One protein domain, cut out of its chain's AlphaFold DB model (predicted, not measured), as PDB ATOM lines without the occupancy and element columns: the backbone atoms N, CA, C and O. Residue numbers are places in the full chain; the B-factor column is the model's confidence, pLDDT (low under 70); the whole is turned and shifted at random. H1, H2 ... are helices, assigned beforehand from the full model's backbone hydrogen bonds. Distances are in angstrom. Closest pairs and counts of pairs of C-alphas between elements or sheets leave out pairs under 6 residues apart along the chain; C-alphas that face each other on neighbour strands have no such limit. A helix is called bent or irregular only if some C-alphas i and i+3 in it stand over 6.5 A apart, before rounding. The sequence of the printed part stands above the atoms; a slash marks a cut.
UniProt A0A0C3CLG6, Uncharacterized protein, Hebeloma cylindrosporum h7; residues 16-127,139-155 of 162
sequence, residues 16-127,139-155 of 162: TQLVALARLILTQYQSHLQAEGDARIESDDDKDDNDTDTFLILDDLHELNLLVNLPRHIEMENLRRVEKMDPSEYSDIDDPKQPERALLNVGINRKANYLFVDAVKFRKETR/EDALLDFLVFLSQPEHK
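This is residues 16 to 127 and 139 to 155 of the 162 residues of an uncharacterized protein of Hebeloma cylindrosporum h7 (UniProt A0A0C3CLG6). A long helical hairpin, H1 and H2a, is crossed on one side by a second antiparallel pair of helices, H5 and H6, of which H5 packs on both helices of the hairpin and H6 on H1. At the end of the hairpin where H1 begins, H4 packs on both its helices, while the chain kinks from H2a into the arm H2b and swings out through H3 before it comes back to H4; the small H7 packs on H4. The printed part has 129 residues with seven named helices, H1 to H7 in chain order, and no named strand, and its class is all helix. It is loose, with a radius of gyration of the C-alphas of 17.3 A, and elongated, spanning 58 by 36 by 27 A; residues 42 to 47 and residues 83 to 88 stick out.

Find C-alpha 16 at (3.357, -23.526, -21.984); from there H1, residues 16 to 42, runs 39.2 A to C-alpha 42 at (-25.262, -17.348, -48.086). Next look at residues 50 to 80, assigned as one helix, H2, by its hydrogen bonds, but bent: C-alphas 68 and 71 are 7.6 A apart. Its arms are H2a, residues 50 to 68, 26.9 A long, and H2b, residues 71 to 80, 14.3 A long. H3, residues 87 to 92, is irregular, with C-alphas 89 and 92 7.2 A apart. H4 takes residues 98 to 108, 15.7 A, and H5 residues 112 to 126, 20.5 A. After the cut you meet H6, residues 139 to 149, 15.1 A, and H7, residues 152 to 155, which ends with C-alpha 155 at (5.176, -4.704, -23.404).

Start at H1, which with H4 is a hub, each touching four other helices. H1 and H2a form a hairpin and touch at a shallow tilt of 23 degrees, opposite ways; look at Gln 30 and Leu 58, whose C-alphas are the closest at 6.4 A. With residues 25 to 29 alone H1 touches H5, about perpendicular at 80 degrees, and the closest C-alphas, of Tyr 29 and Ala 119, are 5.5 A apart. H5 also touches H2a, about perpendicular at 78 degrees, closest at the C-alphas of Leu 64 and Ala 112, 6.6 A. H5 and H6 touch at a shallow tilt of 15 degrees, opposite ways, with the closest C-alphas, of Phe 116 and Val 147, 5.8 A apart. H6 touches H1 at residues 18 to 22 alone, closest at the C-alphas of Leu 18 and Leu 142, 6.2 A, but is apart from H2a. Now go to H4: it touches H1 at residues 16 to 19 alone, closest at the C-alphas of Thr 16 and Pro 99, 5.7 A. It touches H2a at a steep tilt of 39 degrees, opposite ways, with the C-alphas of Val 68 and Ala 102 closest at 5.1 A. H4 touches H7 too, closest at the C-alphas of Gly 107 and Lys 155, 4.9 A. The arms H2a and H2b stand at a steep tilt of 68 degrees, only just short of about perpendicular. H2b and H4 only just touch, with 3 pairs of C-alphas within 8 A, the closest those of Pro 71 and Gln 98, 6.2 A. H3 touches no helix but is near H2b. Every O i to N i+4 pair is within hydrogen-bond range in H1, H2a, H2b, H5 and H6; H4 has 5 of 7 and H3 0 of 2, with 1 of 3 O i to N i+3 pairs within range in H3, and H7 is too short for an O i to N i+4 pair.

The two C-alphas farthest apart are those of Asp 46 and Pro 87, 58.3 A. Residues 128 to 138 are not printed, and C-alphas 127 and 139 are 10.6 A apart across that cut. Of the links that are printed whole, none is long. In the B-factor column find a mean pLDDT of 77.7 for the printed part, and values under 70 at residues 44 to 52 and 70 to 95 of this model.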
ATOM      1  N   THR A  16       3.830 -22.564 -20.974       84.06
ATOM      2  CA  THR A  16       3.357 -23.526 -21.984       84.06
ATOM      3  C   THR A  16       1.831 -23.627 -22.030       84.06
ATOM      4  O   THR A  16       1.256 -23.657 -23.117       84.06
ATOM      5  N   GLN A  17       1.166 -23.665 -20.870       86.19
ATOM      6  CA  GLN A  17      -0.299 -23.730 -20.801       86.19
ATOM      7  C   GLN A  17      -0.923 -22.418 -21.273       86.19
ATOM      8  O   GLN A  17      -1.909 -22.443 -21.999       86.19
ATOM      9  N   LEU A  18      -0.313 -21.285 -20.922       88.44
ATOM     10  CA  LEU A  18      -0.762 -19.961 -21.335       88.44
ATOM     11  C   LEU A  18      -0.675 -19.778 -22.858       88.44
ATOM     12  O   LEU A  18      -1.634 -19.329 -23.479       88.44
ATOM     13  N   VAL A  19       0.430 -20.201 -23.481       87.81
ATOM     14  CA  VAL A  19       0.586 -20.204 -24.946       87.81
ATOM     15  C   VAL A  19      -0.391 -21.171 -25.613       87.81
ATOM     16  O   VAL A  19      -0.980 -20.842 -26.641       87.81
ATOM     17  N   ALA A  20      -0.579 -22.368 -25.051       88.00
ATOM     18  CA  ALA A  20      -1.550 -23.324 -25.574       88.00
ATOM     19  C   ALA A  20      -2.979 -22.763 -25.517       88.00
ATOM     20  O   ALA A  20      -3.719 -22.884 -26.493       88.00
ATOM     21  N   LEU A  21      -3.336 -22.097 -24.415       90.50
ATOM     22  CA  LEU A  21      -4.622 -21.433 -24.245       90.50
ATOM     23  C   LEU A  21      -4.792 -20.279 -25.236       90.50
ATOM     24  O   LEU A  21      -5.818 -20.217 -25.903       90.50
ATOM     25  N   ALA A  22      -3.777 -19.425 -25.402       90.94
ATOM     26  CA  ALA A  22      -3.794 -18.345 -26.386       90.94
ATOM     27  C   ALA A  22      -4.076 -18.870 -27.801       90.94
ATOM     28  O   ALA A  22      -4.965 -18.377 -28.488       90.94
ATOM     29  N   ARG A  23      -3.369 -19.927 -28.220       90.25
ATOM     30  CA  ARG A  23      -3.592 -20.567 -29.526       90.25
ATOM     31  C   ARG A  23      -5.006 -21.118 -29.653       90.25
ATOM     32  O   ARG A  23      -5.639 -20.935 -30.691       90.25
ATOM     33  N   LEU A  24      -5.488 -21.792 -28.610       90.94
ATOM     34  CA  LEU A  24      -6.822 -22.380 -28.589       90.94
ATOM     35  C   LEU A  24      -7.895 -21.308 -28.800       90.94
ATOM     36  O   LEU A  24      -8.709 -21.452 -29.709       90.94
ATOM     37  N   ILE A  25      -7.879 -20.241 -27.998       93.31
ATOM     38  CA  ILE A  25      -8.932 -19.219 -28.050       93.31
ATOM     39  C   ILE A  25      -8.889 -18.419 -29.352       93.31
ATOM     40  O   ILE A  25      -9.942 -18.156 -29.923       93.31
ATOM     41  N   LEU A  26      -7.697 -18.103 -29.873       92.06
ATOM     42  CA  LEU A  26      -7.563 -17.393 -31.148       92.06
ATOM     43  C   LEU A  26      -8.049 -18.253 -32.319       92.06
ATOM     44  O   LEU A  26      -8.750 -17.755 -33.194       92.06
ATOM     45  N   THR A  27      -7.736 -19.552 -32.318       90.75
ATOM     46  CA  THR A  27      -8.208 -20.484 -33.359       90.75
ATOM     47  C   THR A  27      -9.725 -20.670 -33.294       90.75
ATOM     48  O   THR A  27     -10.394 -20.691 -34.328       90.75
ATOM     49  N   GLN A  28     -10.282 -20.795 -32.084       91.88
ATOM     50  CA  GLN A  28     -11.728 -20.906 -31.878       91.88
ATOM     51  C   GLN A  28     -12.455 -19.647 -32.350       91.88
ATOM     52  O   GLN A  28     -13.440 -19.758 -33.077       91.88
ATOM     53  N   TYR A  29     -11.946 -18.470 -31.987       92.94
ATOM     54  CA  TYR A  29     -12.541 -17.200 -32.383       92.94
ATOM     55  C   TYR A  29     -12.448 -16.968 -33.896       92.94
ATOM     56  O   TYR A  29     -13.442 -16.623 -34.526       92.94
ATOM     57  N   GLN A  30     -11.303 -17.280 -34.512       91.75
ATOM     58  CA  GLN A  30     -11.152 -17.228 -35.967       91.75
ATOM     59  C   GLN A  30     -12.154 -18.146 -36.683       91.75
ATOM     60  O   GLN A  30     -12.794 -17.724 -37.641       91.75
ATOM     61  N   SER A  31     -12.316 -19.386 -36.209       90.81
ATOM     62  CA  SER A  31     -13.259 -20.343 -36.811       90.81
ATOM     63  C   SER A  31     -14.707 -19.858 -36.702       90.81
ATOM     64  O   SER A  31     -15.504 -20.072 -37.611       90.81
ATOM     65  N   HIS A  32     -15.048 -19.194 -35.594       91.50
ATOM     66  CA  HIS A  32     -16.364 -18.598 -35.396       91.50
ATOM     67  C   HIS A  32     -16.634 -17.459 -36.382       91.50
ATOM     68  O   HIS A  32     -17.659 -17.497 -37.058       91.50
ATOM     69  N   LEU A  33     -15.707 -16.506 -36.513       89.88
ATOM     70  CA  LEU A  33     -15.849 -15.381 -37.442       89.88
ATOM     71  C   LEU A  33     -15.913 -15.837 -38.905       89.88
ATOM     72  O   LEU A  33     -16.662 -15.270 -39.692       89.88
ATOM     73  N   GLN A  34     -15.170 -16.887 -39.270       89.00
ATOM     74  CA  GLN A  34     -15.268 -17.497 -40.600       89.00
ATOM     75  C   GLN A  34     -16.663 -18.073 -40.853       89.00
ATOM     76  O   GLN A  34     -17.276 -17.754 -41.864       89.00
ATOM     77  N   ALA A  35     -17.190 -18.864 -39.916       88.31
ATOM     78  CA  ALA A  35     -18.524 -19.443 -40.050       88.31
ATOM     79  C   ALA A  35     -19.630 -18.374 -40.085       88.31
ATOM     80  O   ALA A  35     -20.620 -18.538 -40.793       88.31
ATOM     81  N   GLU A  36     -19.472 -17.286 -39.326       85.56
ATOM     82  CA  GLU A  36     -20.396 -16.152 -39.359       85.56
ATOM     83  C   GLU A  36     -20.345 -15.414 -40.705       85.56
ATOM     84  O   GLU A  36     -21.397 -15.130 -41.275       85.56
ATOM     85  N   GLY A  37     -19.147 -15.161 -41.240       81.81
ATOM     86  CA  GLY A  37     -18.971 -14.560 -42.563       81.81
ATOM     87  C   GLY A  37     -19.559 -15.423 -43.683       81.81
ATOM     88  O   GLY A  37     -20.307 -14.922 -44.518       81.81
ATOM     89  N   ASP A  38     -19.293 -16.731 -43.664       83.31
ATOM     90  CA  ASP A  38     -19.826 -17.674 -44.654       83.31
ATOM     91  C   ASP A  38     -21.365 -17.713 -44.625       83.31
ATOM     92  O   ASP A  38     -22.012 -17.642 -45.670       83.31
ATOM     93  N   ALA A  39     -21.967 -17.753 -43.430       82.44
ATOM     94  CA  ALA A  39     -23.423 -17.771 -43.274       82.44
ATOM     95  C   ALA A  39     -24.103 -16.488 -43.789       82.44
ATOM     96  O   ALA A  39     -25.219 -16.559 -44.302       82.44
ATOM     97  N   ARG A  40     -23.440 -15.330 -43.669       74.88
ATOM     98  CA  ARG A  40     -23.947 -14.037 -44.165       74.88
ATOM     99  C   ARG A  40     -23.874 -13.919 -45.683       74.88
ATOM    100  O   ARG A  40     -24.807 -13.422 -46.306       74.88
ATOM    101  N   ILE A  41     -22.803 -14.437 -46.289       74.06
ATOM    102  CA  ILE A  41     -22.675 -14.512 -47.752       74.06
ATOM    103  C   ILE A  41     -23.799 -15.377 -48.342       74.06
ATOM    104  O   ILE A  41     -24.332 -15.061 -49.404       74.06
ATOM    105  N   GLU A  42     -24.176 -16.461 -47.658       71.88
ATOM    106  CA  GLU A  42     -25.262 -17.348 -48.086       71.88
ATOM    107  C   GLU A  42     -26.669 -16.756 -47.887       71.88
ATOM    108  O   GLU A  42     -27.599 -17.184 -48.574       71.88
ATOM    109  N   SER A  43     -26.852 -15.791 -46.976       70.81
ATOM    110  CA  SER A  43     -28.175 -15.246 -46.637       70.81
ATOM    111  C   SER A  43     -28.663 -14.100 -47.532       70.81
ATOM    112  O   SER A  43     -29.788 -13.648 -47.330       70.81
ATOM    113  N   ASP A  44     -27.883 -13.671 -48.536       62.25
ATOM    114  CA  ASP A  44     -28.230 -12.601 -49.499       62.25
ATOM    115  C   ASP A  44     -28.663 -11.280 -48.811       62.25
ATOM    116  O   ASP A  44     -29.397 -10.472 -49.384       62.25
ATOM    117  N   ASP A  45     -28.216 -11.057 -47.566       59.56
ATOM    118  CA  ASP A  45     -28.428  -9.797 -46.854       59.56
ATOM    119  C   ASP A  45     -27.529  -8.744 -47.515       59.56
ATOM    120  O   ASP A  45     -26.301  -8.833 -47.492       59.56
ATOM    121  N   ASP A  46     -28.162  -7.778 -48.183       53.28
ATOM    122  CA  ASP A  46     -27.527  -6.705 -48.945       53.28
ATOM    123  C   ASP A  46     -26.397  -6.030 -48.147       53.28
ATOM    124  O   ASP A  46     -26.662  -5.167 -47.315       53.28
ATOM    125  N   LYS A  47     -25.143  -6.405 -48.451       56.94
ATOM    126  CA  LYS A  47     -23.883  -5.683 -48.175       56.94
ATOM    127  C   LYS A  47     -23.972  -4.715 -46.994       56.94
ATOM    128  O   LYS A  47     -23.926  -3.496 -47.176       56.94
ATOM    129  N   ASP A  48     -24.085  -5.276 -45.800       55.31
ATOM    130  CA  ASP A  48     -23.912  -4.514 -44.574       55.31
ATOM    131  C   ASP A  48     -22.414  -4.191 -44.418       55.31
ATOM    132  O   ASP A  48     -21.553  -5.034 -44.695       55.31
ATOM    133  N   ASP A  49     -22.076  -2.976 -43.975       55.56
ATOM    134  CA  ASP A  49     -20.682  -2.518 -43.792       55.56
ATOM    135  C   ASP A  49     -19.867  -3.465 -42.871       55.56
ATOM    136  O   ASP A  49     -18.635  -3.510 -42.917       55.56
ATOM    137  N   ASN A  50     -20.573  -4.288 -42.094       56.72
ATOM    138  CA  ASN A  50     -20.080  -5.264 -41.129       56.72
ATOM    139  C   ASN A  50     -19.291  -6.448 -41.739       56.72
ATOM    140  O   ASN A  50     -18.465  -7.063 -41.059       56.72
ATOM    141  N   ASP A  51     -19.496  -6.773 -43.021       57.72
ATOM    142  CA  ASP A  51     -18.694  -7.815 -43.683       57.72
ATOM    143  C   ASP A  51     -17.237  -7.362 -43.837       57.72
ATOM    144  O   ASP A  51     -16.309  -8.131 -43.577       57.72
ATOM    145  N   THR A  52     -17.021  -6.086 -44.176       60.31
ATOM    146  CA  THR A  52     -15.673  -5.502 -44.288       60.31
ATOM    147  C   THR A  52     -14.947  -5.555 -42.943       60.31
ATOM    148  O   THR A  52     -13.767  -5.907 -42.900       60.31
ATOM    149  N   ASP A  53     -15.660  -5.289 -41.848       72.69
ATOM    150  CA  ASP A  53     -15.110  -5.355 -40.492       72.69
ATOM    151  C   ASP A  53     -14.711  -6.788 -40.105       72.69
ATOM    152  O   ASP A  53     -13.630  -7.001 -39.553       72.69
ATOM    153  N   THR A  54     -15.506  -7.795 -40.478       78.00
ATOM    154  CA  THR A  54     -15.190  -9.208 -40.193       78.00
ATOM    155  C   THR A  54     -13.929  -9.673 -40.931       78.00
ATOM    156  O   THR A  54     -13.063 -10.319 -40.336       78.00
ATOM    157  N   PHE A  55     -13.766  -9.302 -42.208       78.00
ATOM    158  CA  PHE A  55     -12.552  -9.628 -42.972       78.00
ATOM    159  C   PHE A  55     -11.296  -8.955 -42.401       78.00
ATOM    160  O   PHE A  55     -10.243  -9.592 -42.344       78.00
ATOM    161  N   LEU A  56     -11.398  -7.700 -41.948       83.56
ATOM    162  CA  LEU A  56     -10.283  -6.993 -41.308       83.56
ATOM    163  C   LEU A  56      -9.877  -7.654 -39.982       83.56
ATOM    164  O   LEU A  56      -8.688  -7.844 -39.730       83.56
ATOM    165  N   ILE A  57     -10.849  -8.073 -39.164       86.25
ATOM    166  CA  ILE A  57     -10.579  -8.791 -37.908       86.25
ATOM    167  C   ILE A  57      -9.913 -10.149 -38.184       86.25
ATOM    168  O   ILE A  57      -9.015 -10.558 -37.447       86.25
ATOM    169  N   LEU A  58     -10.313 -10.853 -39.248       87.94
ATOM    170  CA  LEU A  58      -9.704 -12.129 -39.635       87.94
ATOM    171  C   LEU A  58      -8.238 -11.987 -40.073       87.94
ATOM    172  O   LEU A  58      -7.424 -12.843 -39.716       87.94
ATOM    173  N   ASP A  59      -7.890 -10.928 -40.808       86.56
ATOM    174  CA  ASP A  59      -6.497 -10.641 -41.187       86.56
ATOM    175  C   ASP A  59      -5.641 -10.334 -39.948       86.56
ATOM    176  O   ASP A  59      -4.574 -10.922 -39.739       86.56
ATOM    177  N   ASP A  60      -6.171  -9.510 -39.044       88.81
ATOM    178  CA  ASP A  60      -5.520  -9.182 -37.777       88.81
ATOM    179  C   ASP A  60      -5.335 -10.427 -36.884       88.81
ATOM    180  O   ASP A  60      -4.278 -10.608 -36.264       88.81
ATOM    181  N   LEU A  61      -6.320 -11.334 -36.846       87.56
ATOM    182  CA  LEU A  61      -6.210 -12.629 -36.160       87.56
ATOM    183  C   LEU A  61      -5.156 -13.532 -36.787       87.56
ATOM    184  O   LEU A  61      -4.464 -14.251 -36.062       87.56
ATOM    185  N   HIS A  62      -5.031 -13.528 -38.114       85.12
ATOM    186  CA  HIS A  62      -4.016 -14.310 -38.803       85.12
ATOM    187  C   HIS A  62      -2.607 -13.835 -38.427       85.12
ATOM    188  O   HIS A  62      -1.756 -14.651 -38.059       85.12
ATOM    189  N   GLU A  63      -2.384 -12.517 -38.424       84.62
ATOM    190  CA  GLU A  63      -1.130 -11.897 -37.990       84.62
ATOM    191  C   GLU A  63      -0.796 -12.267 -36.532       84.62
ATOM    192  O   GLU A  63       0.323 -12.688 -36.219       84.62
ATOM    193  N   LEU A  64      -1.778 -12.186 -35.629       85.12
ATOM    194  CA  LEU A  64      -1.584 -12.522 -34.219       85.12
ATOM    195  C   LEU A  64      -1.313 -14.019 -34.002       85.12
ATOM    196  O   LEU A  64      -0.418 -14.385 -33.233       85.12
ATOM    197  N   ASN A  65      -2.036 -14.893 -34.705       82.75
ATOM    198  CA  ASN A  65      -1.791 -16.334 -34.677       82.75
ATOM    199  C   ASN A  65      -0.378 -16.668 -35.154       82.75
ATOM    200  O   ASN A  65       0.264 -17.546 -34.572       82.75
ATOM    201  N   LEU A  66       0.135 -15.968 -36.168       80.81
ATOM    202  CA  LEU A  66       1.510 -16.142 -36.624       80.81
ATOM    203  C   LEU A  66       2.507 -15.798 -35.511       80.81
ATOM    204  O   LEU A  66       3.424 -16.577 -35.279       80.81
ATOM    205  N   LEU A  67       2.305 -14.710 -34.766       79.62
ATOM    206  CA  LEU A  67       3.200 -14.308 -33.670       79.62
ATOM    207  C   LEU A  67       3.242 -15.331 -32.524       79.62
ATOM    208  O   LEU A  67       4.323 -15.683 -32.050       79.62
ATOM    209  N   VAL A  68       2.086 -15.865 -32.118       81.25
ATOM    210  CA  VAL A  68       2.003 -16.889 -31.057       81.25
ATOM    211  C   VAL A  68       2.563 -18.244 -31.530       81.25
ATOM    212  O   VAL A  68       3.044 -19.059 -30.730       81.25
ATOM    213  N   ASN A  69       2.517 -18.516 -32.837       75.94
ATOM    214  CA  ASN A  69       3.034 -19.746 -33.441       75.94
ATOM    215  C   ASN A  69       4.458 -19.620 -34.001       75.94
ATOM    216  O   ASN A  69       5.036 -20.646 -34.357       75.94
ATOM    217  N   LEU A  70       5.042 -18.418 -34.041       69.81
ATOM    218  CA  LEU A  70       6.332 -18.145 -34.675       69.81
ATOM    219  C   LEU A  70       7.450 -19.084 -34.188       69.81
ATOM    220  O   LEU A  70       8.118 -19.660 -35.046       69.81
ATOM    221  N   PRO A  71       7.606 -19.363 -32.874       66.75
ATOM    222  CA  PRO A  71       8.581 -20.354 -32.407       66.75
ATOM    223  C   PRO A  71       8.418 -21.739 -33.037       66.75
ATOM    224  O   PRO A  71       9.387 -22.360 -33.458       66.75
ATOM    225  N   ARG A  72       7.169 -22.200 -33.171       63.69
ATOM    226  CA  ARG A  72       6.833 -23.511 -33.741       63.69
ATOM    227  C   ARG A  72       7.016 -23.534 -35.260       63.69
ATOM    228  O   ARG A  72       7.329 -24.574 -35.833       63.69
ATOM    229  N   HIS A  73       6.809 -22.395 -35.921       58.75
ATOM    230  CA  HIS A  73       7.064 -22.242 -37.351       58.75
ATOM    231  C   HIS A  73       8.560 -22.242 -37.670       58.75
ATOM    232  O   HIS A  73       8.955 -22.913 -38.618       58.75
ATOM    233  N   ILE A  74       9.379 -21.561 -36.863       63.06
ATOM    234  CA  ILE A  74      10.845 -21.591 -36.976       63.06
ATOM    235  C   ILE A  74      11.357 -23.017 -36.750       63.06
ATOM    236  O   ILE A  74      12.133 -23.517 -37.558       63.06
ATOM    237  N   GLU A  75      10.860 -23.712 -35.724       60.59
ATOM    238  CA  GLU A  75      11.171 -25.125 -35.475       60.59
ATOM    239  C   GLU A  75      10.807 -26.009 -36.684       60.59
ATOM    240  O   GLU A  75      11.647 -26.755 -37.181       60.59
ATOM    241  N   MET A  76       9.591 -25.884 -37.230       57.28
ATOM    242  CA  MET A  76       9.166 -26.656 -38.406       57.28
ATOM    243  C   MET A  76       9.945 -26.316 -39.684       57.28
ATOM    244  O   MET A  76      10.232 -27.218 -40.471       57.28
ATOM    245  N   GLU A  77      10.272 -25.046 -39.930       60.09
ATOM    246  CA  GLU A  77      11.113 -24.663 -41.067       60.09
ATOM    247  C   GLU A  77      12.535 -25.194 -40.918       60.09
ATOM    248  O   GLU A  77      13.083 -25.725 -41.883       60.09
ATOM    249  N   ASN A  78      13.113 -25.118 -39.721       59.12
ATOM    250  CA  ASN A  78      14.447 -25.641 -39.452       59.12
ATOM    251  C   ASN A  78      14.478 -27.166 -39.594       59.12
ATOM    252  O   ASN A  78      15.370 -27.686 -40.259       59.12
ATOM    253  N   LEU A  79      13.448 -27.877 -39.110       58.22
ATOM    254  CA  LEU A  79      13.264 -29.320 -39.326       58.22
ATOM    255  C   LEU A  79      13.123 -29.690 -40.816       58.22
ATOM    256  O   LEU A  79      13.572 -30.752 -41.241       58.22
ATOM    257  N   ARG A  80      12.536 -28.814 -41.640       59.75
ATOM    258  CA  ARG A  80      12.475 -28.990 -43.105       59.75
ATOM    259  C   ARG A  80      13.797 -28.659 -43.807       59.75
ATOM    260  O   ARG A  80      14.029 -29.154 -44.906       59.75
ATOM    261  N   ARG A  81      14.662 -27.842 -43.195       56.94
ATOM    262  CA  ARG A  81      15.993 -27.453 -43.702       56.94
ATOM    263  C   ARG A  81      17.129 -28.378 -43.234       56.94
ATOM    264  O   ARG A  81      18.280 -28.121 -43.584       56.94
ATOM    265  N   VAL A  82      16.815 -29.468 -42.522       53.22
ATOM    266  CA  VAL A  82      17.764 -30.432 -41.912       53.22
ATOM    267  C   VAL A  82      18.802 -31.008 -42.887       53.22
ATOM    268  O   VAL A  82      19.853 -31.464 -42.452       53.22
ATOM    269  N   GLU A  83      18.608 -30.917 -44.204       53.69
ATOM    270  CA  GLU A  83      19.641 -31.325 -45.168       53.69
ATOM    271  C   GLU A  83      20.809 -30.325 -45.347       53.69
ATOM    272  O   GLU A  83      21.765 -30.663 -46.044       53.69
ATOM    273  N   LYS A  84      20.784 -29.107 -44.768       52.53
ATOM    274  CA  LYS A  84      21.804 -28.068 -45.065       52.53
ATOM    275  C   LYS A  84      22.347 -27.222 -43.901       52.53
ATOM    276  O   LYS A  84      23.175 -26.358 -44.175       52.53
ATOM    277  N   MET A  85      21.923 -27.420 -42.653       47.56
ATOM    278  CA  MET A  85      22.336 -26.543 -41.539       47.56
ATOM    279  C   MET A  85      23.452 -27.136 -40.671       47.56
ATOM    280  O   MET A  85      23.486 -28.338 -40.403       47.56
ATOM    281  N   ASP A  86      24.363 -26.262 -40.242       50.75
ATOM    282  CA  ASP A  86      25.480 -26.569 -39.349       50.75
ATOM    283  C   ASP A  86      24.942 -26.832 -37.921       50.75
ATOM    284  O   ASP A  86      24.049 -26.113 -37.472       50.75
ATOM    285  N   PRO A  87      25.444 -27.838 -37.175       51.59
ATOM    286  CA  PRO A  87      25.023 -28.139 -35.799       51.59
ATOM    287  C   PRO A  87      25.035 -26.939 -34.839       51.59
ATOM    288  O   PRO A  87      24.303 -26.933 -33.852       51.59
ATOM    289  N   SER A  88      25.847 -25.917 -35.121       52.72
ATOM    290  CA  SER A  88      25.896 -24.681 -34.333       52.72
ATOM    291  C   SER A  88      24.663 -23.773 -34.484       52.72
ATOM    292  O   SER A  88      24.433 -22.934 -33.618       52.72
ATOM    293  N   GLU A  89      23.827 -23.970 -35.511       49.06
ATOM    294  CA  GLU A  89      22.588 -23.207 -35.749       49.06
ATOM    295  C   GLU A  89      21.357 -23.798 -35.029       49.06
ATOM    296  O   GLU A  89      20.276 -23.212 -35.049       49.06
ATOM    297  N   TYR A  90      21.506 -24.942 -34.348       48.62
ATOM    298  CA  TYR A  90      20.416 -25.610 -33.621       48.62
ATOM    299  C   TYR A  90      20.158 -25.037 -32.217       48.62
ATOM    300  O   TYR A  90      19.171 -25.412 -31.586       48.62
ATOM    301  N   SER A  91      21.003 -24.131 -31.702       49.16
ATOM    302  CA  SER A  91      20.925 -23.700 -30.295       49.16
ATOM    303  C   SER A  91      19.652 -22.931 -29.931       49.16
ATOM    304  O   SER A  91      19.309 -22.869 -28.756       49.16
ATOM    305  N   ASP A  92      18.953 -22.356 -30.914       52.12
ATOM    306  CA  ASP A  92      17.709 -21.608 -30.686       52.12
ATOM    307  C   ASP A  92      16.446 -22.487 -30.751       52.12
ATOM    308  O   ASP A  92      15.367 -22.043 -30.349       52.12
ATOM    309  N   ILE A  93      16.559 -23.726 -31.253       52.50
ATOM    310  CA  ILE A  93      15.417 -24.634 -31.459       52.50
ATOM    311  C   ILE A  93      14.962 -25.255 -30.133       52.50
ATOM    312  O   ILE A  93      13.765 -25.339 -29.879       52.50
ATOM    313  N   ASP A  94      15.911 -25.590 -29.256       59.53
ATOM    314  CA  ASP A  94      15.648 -26.179 -27.938       59.53
ATOM    315  C   ASP A  94      15.581 -25.134 -26.807       59.53
ATOM    316  O   ASP A  94      15.705 -25.488 -25.634       59.53
ATOM    317  N   ASP A  95      15.406 -23.838 -27.112       68.19
ATOM    318  CA  ASP A  95      15.317 -22.818 -26.061       68.19
ATOM    319  C   ASP A  95      14.058 -23.058 -25.193       68.19
ATOM    320  O   ASP A  95      12.928 -22.876 -25.664       68.19
ATOM    321  N   PRO A  96      14.207 -23.422 -23.901       72.00
ATOM    322  CA  PRO A  96      13.067 -23.678 -23.026       72.00
ATOM    323  C   PRO A  96      12.205 -22.429 -22.790       72.00
ATOM    324  O   PRO A  96      11.087 -22.564 -22.301       72.00
ATOM    325  N   LYS A  97      12.703 -21.232 -23.143       78.69
ATOM    326  CA  LYS A  97      12.028 -19.938 -22.968       78.69
ATOM    327  C   LYS A  97      11.245 -19.478 -24.207       78.69
ATOM    328  O   LYS A  97      10.765 -18.342 -24.263       78.69
ATOM    329  N   GLN A  98      11.120 -20.331 -25.230       76.44
ATOM    330  CA  GLN A  98      10.316 -20.049 -26.427       76.44
ATOM    331  C   GLN A  98       8.853 -19.672 -26.115       76.44
ATOM    332  O   GLN A  98       8.349 -18.733 -26.742       76.44
ATOM    333  N   PRO A  99       8.145 -20.323 -25.165       77.00
ATOM    334  CA  PRO A  99       6.789 -19.917 -24.794       77.00
ATOM    335  C   PRO A  99       6.719 -18.473 -24.281       77.00
ATOM    336  O   PRO A  99       5.848 -17.710 -24.690       77.00
ATOM    337  N   GLU A 100       7.662 -18.069 -23.436       80.44
ATOM    338  CA  GLU A 100       7.765 -16.722 -22.881       80.44
ATOM    339  C   GLU A 100       8.054 -15.699 -23.981       80.44
ATOM    340  O   GLU A 100       7.410 -14.653 -24.029       80.44
ATOM    341  N   ARG A 101       8.955 -16.013 -24.922       77.94
ATOM    342  CA  ARG A 101       9.218 -15.154 -26.092       77.94
ATOM    343  C   ARG A 101       7.974 -14.981 -26.970       77.94
ATOM    344  O   ARG A 101       7.694 -13.864 -27.401       77.94
ATOM    345  N   ALA A 102       7.202 -16.049 -27.196       76.94
ATOM    346  CA  ALA A 102       5.943 -15.976 -27.943       76.94
ATOM    347  C   ALA A 102       4.949 -15.007 -27.287       76.94
ATOM    348  O   ALA A 102       4.316 -14.208 -27.971       76.94
ATOM    349  N   LEU A 103       4.846 -15.060 -25.956       79.94
ATOM    350  CA  LEU A 103       3.956 -14.202 -25.173       79.94
ATOM    351  C   LEU A 103       4.416 -12.742 -25.150       79.94
ATOM    352  O   LEU A 103       3.580 -11.848 -25.213       79.94
ATOM    353  N   LEU A 104       5.724 -12.471 -25.112       78.12
ATOM    354  CA  LEU A 104       6.222 -11.095 -25.224       78.12
ATOM    355  C   LEU A 104       5.907 -10.481 -26.589       78.12
ATOM    356  O   LEU A 104       5.550  -9.307 -26.667       78.12
ATOM    357  N   ASN A 105       5.978 -11.275 -27.660       73.88
ATOM    358  CA  ASN A 105       5.657 -10.803 -29.006       73.88
ATOM    359  C   ASN A 105       4.181 -10.405 -29.162       73.88
ATOM    360  O   ASN A 105       3.870  -9.545 -29.984       73.88
ATOM    361  N   VAL A 106       3.283 -10.975 -28.350       75.75
ATOM    362  CA  VAL A 106       1.868 -10.583 -28.313       75.75
ATOM    363  C   VAL A 106       1.717  -9.118 -27.900       75.75
ATOM    364  O   VAL A 106       1.065  -8.361 -28.611       75.75
ATOM    365  N   GLY A 107       2.362  -8.692 -26.810       70.44
ATOM    366  CA  GLY A 107       2.263  -7.313 -26.307       70.44
ATOM    367  C   GLY A 107       2.889  -6.257 -27.229       70.44
ATOM    368  O   GLY A 107       2.618  -5.065 -27.093       70.44
ATOM    369  N   ILE A 108       3.716  -6.671 -28.196       73.88
ATOM    370  CA  ILE A 108       4.289  -5.779 -29.217       73.88
ATOM    371  C   ILE A 108       3.237  -5.407 -30.271       73.88
ATOM    372  O   ILE A 108       3.274  -4.297 -30.815       73.88
ATOM    373  N   ASN A 109       2.294  -6.305 -30.564       80.75
ATOM    374  CA  ASN A 109       1.272  -6.060 -31.569       80.75
ATOM    375  C   ASN A 109       0.144  -5.194 -30.986       80.75
ATOM    376  O   ASN A 109      -0.586  -5.610 -30.092       80.75
ATOM    377  N   ARG A 110      -0.049  -3.990 -31.539       81.12
ATOM    378  CA  ARG A 110      -1.098  -3.052 -31.094       81.12
ATOM    379  C   ARG A 110      -2.516  -3.613 -31.224       81.12
ATOM    380  O   ARG A 110      -3.403  -3.170 -30.503       81.12
ATOM    381  N   LYS A 111      -2.717  -4.569 -32.132       86.44
ATOM    382  CA  LYS A 111      -3.994  -5.245 -32.379       86.44
ATOM    383  C   LYS A 111      -4.267  -6.359 -31.368       86.44
ATOM    384  O   LYS A 111      -5.409  -6.768 -31.204       86.44
ATOM    385  N   ALA A 112      -3.238  -6.834 -30.661       85.56
ATOM    386  CA  ALA A 112      -3.379  -7.953 -29.739       85.56
ATOM    387  C   ALA A 112      -4.433  -7.689 -28.665       85.56
ATOM    388  O   ALA A 112      -5.177  -8.601 -28.326       85.56
ATOM    389  N   ASN A 113      -4.517  -6.460 -28.145       88.12
ATOM    390  CA  ASN A 113      -5.419  -6.174 -27.040       88.12
ATOM    391  C   ASN A 113      -6.887  -6.421 -27.381       88.12
ATOM    392  O   ASN A 113      -7.535  -7.201 -26.686       88.12
ATOM    393  N   TYR A 114      -7.399  -5.801 -28.443       90.38
ATOM    394  CA  TYR A 114      -8.812  -5.951 -28.787       90.38
ATOM    395  C   TYR A 114      -9.127  -7.405 -29.181       90.38
ATOM    396  O   TYR A 114     -10.109  -7.969 -28.707       90.38
ATOM    397  N   LEU A 115      -8.223  -8.062 -29.920       91.12
ATOM    398  CA  LEU A 115      -8.375  -9.463 -30.318       91.12
ATOM    399  C   LEU A 115      -8.407 -10.426 -29.131       91.12
ATOM    400  O   LEU A 115      -9.236 -11.331 -29.099       91.12
ATOM    401  N   PHE A 116      -7.519 -10.251 -28.149       91.88
ATOM    402  CA  PHE A 116      -7.531 -11.083 -26.947       91.88
ATOM    403  C   PHE A 116      -8.742 -10.787 -26.069       91.88
ATOM    404  O   PHE A 116      -9.301 -11.727 -25.515       91.88
ATOM    405  N   VAL A 117      -9.179  -9.530 -25.951       92.88
ATOM    406  CA  VAL A 117     -10.405  -9.182 -25.216       92.88
ATOM    407  C   VAL A 117     -11.615  -9.896 -25.821       92.88
ATOM    408  O   VAL A 117     -12.348 -10.567 -25.089       92.88
ATOM    409  N   ASP A 118     -11.779  -9.828 -27.141       93.06
ATOM    410  CA  ASP A 118     -12.911 -10.446 -27.831       93.06
ATOM    411  C   ASP A 118     -12.824 -11.976 -27.817       93.06
ATOM    412  O   ASP A 118     -13.794 -12.644 -27.456       93.06
ATOM    413  N   ALA A 119     -11.652 -12.552 -28.099       92.94
ATOM    414  CA  ALA A 119     -11.454 -14.001 -28.064       92.94
ATOM    415  C   ALA A 119     -11.650 -14.585 -26.653       92.94
ATOM    416  O   ALA A 119     -12.216 -15.670 -26.500       92.94
ATOM    417  N   VAL A 120     -11.217 -13.875 -25.602       94.38
ATOM    418  CA  VAL A 120     -11.443 -14.277 -24.204       94.38
ATOM    419  C   VAL A 120     -12.922 -14.198 -23.856       94.38
ATOM    420  O   VAL A 120     -13.447 -15.132 -23.245       94.38
ATOM    421  N   LYS A 121     -13.606 -13.117 -24.245       94.19
ATOM    422  CA  LYS A 121     -15.049 -12.983 -24.042       94.19
ATOM    423  C   LYS A 121     -15.795 -14.129 -24.726       94.19
ATOM    424  O   LYS A 121     -16.526 -14.853 -24.052       94.19
ATOM    425  N   PHE A 122     -15.508 -14.369 -26.005       93.25
ATOM    426  CA  PHE A 122     -16.064 -15.480 -26.770       93.25
ATOM    427  C   PHE A 122     -15.805 -16.828 -26.084       93.25
ATOM    428  O   PHE A 122     -16.724 -17.625 -25.907       93.25
ATOM    429  N   ARG A 123     -14.574 -17.084 -25.618       93.69
ATOM    430  CA  ARG A 123     -14.237 -18.314 -24.888       93.69
ATOM    431  C   ARG A 123     -15.046 -18.460 -23.600       93.69
ATOM    432  O   ARG A 123     -15.534 -19.551 -23.324       93.69
ATOM    433  N   LYS A 124     -15.193 -17.397 -22.807       91.81
ATOM    434  CA  LYS A 124     -15.962 -17.429 -21.551       91.81
ATOM    435  C   LYS A 124     -17.458 -17.658 -21.795       91.81
ATOM    436  O   LYS A 124     -18.093 -18.311 -20.971       91.81
ATOM    437  N   GLU A 125     -17.993 -17.169 -22.911       91.94
ATOM    438  CA  GLU A 125     -19.401 -17.324 -23.308       91.94
ATOM    439  C   GLU A 125     -19.702 -18.694 -23.935       91.94
ATOM    440  O   GLU A 125     -20.797 -19.226 -23.759       91.94
ATOM    441  N   THR A 126     -18.733 -19.288 -24.636       89.56
ATOM    442  CA  THR A 126     -18.920 -20.549 -25.378       89.56
ATOM    443  C   THR A 126     -18.347 -21.779 -24.688       89.56
ATOM    444  O   THR A 126     -18.661 -22.907 -25.081       89.56
ATOM    445  N   ARG A 127     -17.508 -21.612 -23.657       84.12
ATOM    446  CA  ARG A 127     -17.014 -22.750 -22.877       84.12
ATOM    447  C   ARG A 127     -18.197 -23.466 -22.225       84.12
ATOM    448  O   ARG A 127     -19.043 -22.851 -21.583       84.12
ATOM    449  N   GLU A 139      -8.428 -21.457 -15.509       88.81
ATOM    450  CA  GLU A 139      -8.499 -20.970 -16.892       88.81
ATOM    451  C   GLU A 139      -8.754 -19.459 -16.906       88.81
ATOM    452  O   GLU A 139      -8.064 -18.743 -17.619       88.81
ATOM    453  N   ASP A 140      -9.671 -18.958 -16.076       91.50
ATOM    454  CA  ASP A 140     -10.004 -17.537 -15.964       91.50
ATOM    455  C   ASP A 140      -8.798 -16.690 -15.579       91.50
ATOM    456  O   ASP A 140      -8.546 -15.678 -16.227       91.50
ATOM    457  N   ALA A 141      -7.993 -17.136 -14.613       90.75
ATOM    458  CA  ALA A 141      -6.754 -16.454 -14.256       90.75
ATOM    459  C   ALA A 141      -5.763 -16.395 -15.431       90.75
ATOM    460  O   ALA A 141      -5.097 -15.378 -15.628       90.75
ATOM    461  N   LEU A 142      -5.666 -17.462 -16.234       91.06
ATOM    462  CA  LEU A 142      -4.812 -17.477 -17.425       91.06
ATOM    463  C   LEU A 142      -5.375 -16.582 -18.537       91.06
ATOM    464  O   LEU A 142      -4.607 -15.865 -19.173       91.06
ATOM    465  N   LEU A 143      -6.692 -16.578 -18.755       93.25
ATOM    466  CA  LEU A 143      -7.354 -15.704 -19.726       93.25
ATOM    467  C   LEU A 143      -7.177 -14.227 -19.353       93.25
ATOM    468  O   LEU A 143      -6.800 -13.420 -20.199       93.25
ATOM    469  N   ASP A 144      -7.381 -13.881 -18.085       92.62
ATOM    470  CA  ASP A 144      -7.191 -12.519 -17.588       92.62
ATOM    471  C   ASP A 144      -5.718 -12.100 -17.704       92.62
ATOM    472  O   ASP A 144      -5.410 -10.960 -18.060       92.62
ATOM    473  N   PHE A 145      -4.788 -13.038 -17.491       91.44
ATOM    474  CA  PHE A 145      -3.369 -12.782 -17.697       91.44
ATOM    475  C   PHE A 145      -3.005 -12.594 -19.181       91.44
ATOM    476  O   PHE A 145      -2.188 -11.729 -19.489       91.44
ATOM    477  N   LEU A 146      -3.644 -13.304 -20.121       90.81
ATOM    478  CA  LEU A 146      -3.484 -13.036 -21.560       90.81
ATOM    479  C   LEU A 146      -3.947 -11.625 -21.928       90.81
ATOM    480  O   LEU A 146      -3.229 -10.912 -22.629       90.81
ATOM    481  N   VAL A 147      -5.105 -11.194 -21.416       92.31
ATOM    482  CA  VAL A 147      -5.589  -9.820 -21.625       92.31
ATOM    483  C   VAL A 147      -4.590  -8.820 -21.053       92.31
ATOM    484  O   VAL A 147      -4.262  -7.841 -21.720       92.31
ATOM    485  N   PHE A 148      -4.047  -9.077 -19.862       90.94
ATOM    486  CA  PHE A 148      -3.011  -8.229 -19.281       90.94
ATOM    487  C   PHE A 148      -1.774  -8.129 -20.186       90.94
ATOM    488  O   PHE A 148      -1.320  -7.023 -20.467       90.94
ATOM    489  N   LEU A 149      -1.248  -9.254 -20.680       87.94
ATOM    490  CA  LEU A 149      -0.070  -9.285 -21.557       87.94
ATOM    491  C   LEU A 149      -0.309  -8.625 -22.922       87.94
ATOM    492  O   LEU A 149       0.630  -8.122 -23.531       87.94
ATOM    493  N   SER A 150      -1.554  -8.615 -23.397       88.88
ATOM    494  CA  SER A 150      -1.923  -8.036 -24.692       88.88
ATOM    495  C   SER A 150      -1.914  -6.503 -24.729       88.88
ATOM    496  O   SER A 150      -1.995  -5.928 -25.813       88.88
ATOM    497  N   GLN A 151      -1.842  -5.830 -23.573       88.62
ATOM    498  CA  GLN A 151      -1.853  -4.367 -23.518       88.62
ATOM    499  C   GLN A 151      -0.508  -3.794 -23.991       88.62
ATOM    500  O   GLN A 151       0.533  -4.136 -23.418       88.62
ATOM    501  N   PRO A 152      -0.493  -2.888 -24.989       83.31
ATOM    502  CA  PRO A 152       0.743  -2.291 -25.497       83.31
ATOM    503  C   PRO A 152       1.566  -1.569 -24.425       83.31
ATOM    504  O   PRO A 152       2.793  -1.531 -24.502       83.31
ATOM    505  N   GLU A 153       0.904  -1.013 -23.410       85.25
ATOM    506  CA  GLU A 153       1.521  -0.343 -22.264       85.25
ATOM    507  C   GLU A 153       2.330  -1.309 -21.389       85.25
ATOM    508  O   GLU A 153       3.223  -0.883 -20.655       85.25
ATOM    509  N   HIS A 154       2.041  -2.610 -21.466       84.94
ATOM    510  CA  HIS A 154       2.680  -3.641 -20.653       84.94
ATOM    511  C   HIS A 154       3.865  -4.321 -21.341       84.94
ATOM    512  O   HIS A 154       4.583  -5.079 -20.688       84.94
ATOM    513  N   LYS A 155       4.120  -4.036 -22.624       76.25
ATOM    514  CA  LYS A 155       5.176  -4.704 -23.404       76.25
ATOM    515  C   LYS A 155       6.568  -4.601 -22.759       76.25
ATOM    516  O   LYS A 155       7.338  -5.551 -22.811       76.25
TER     517      LYS A 155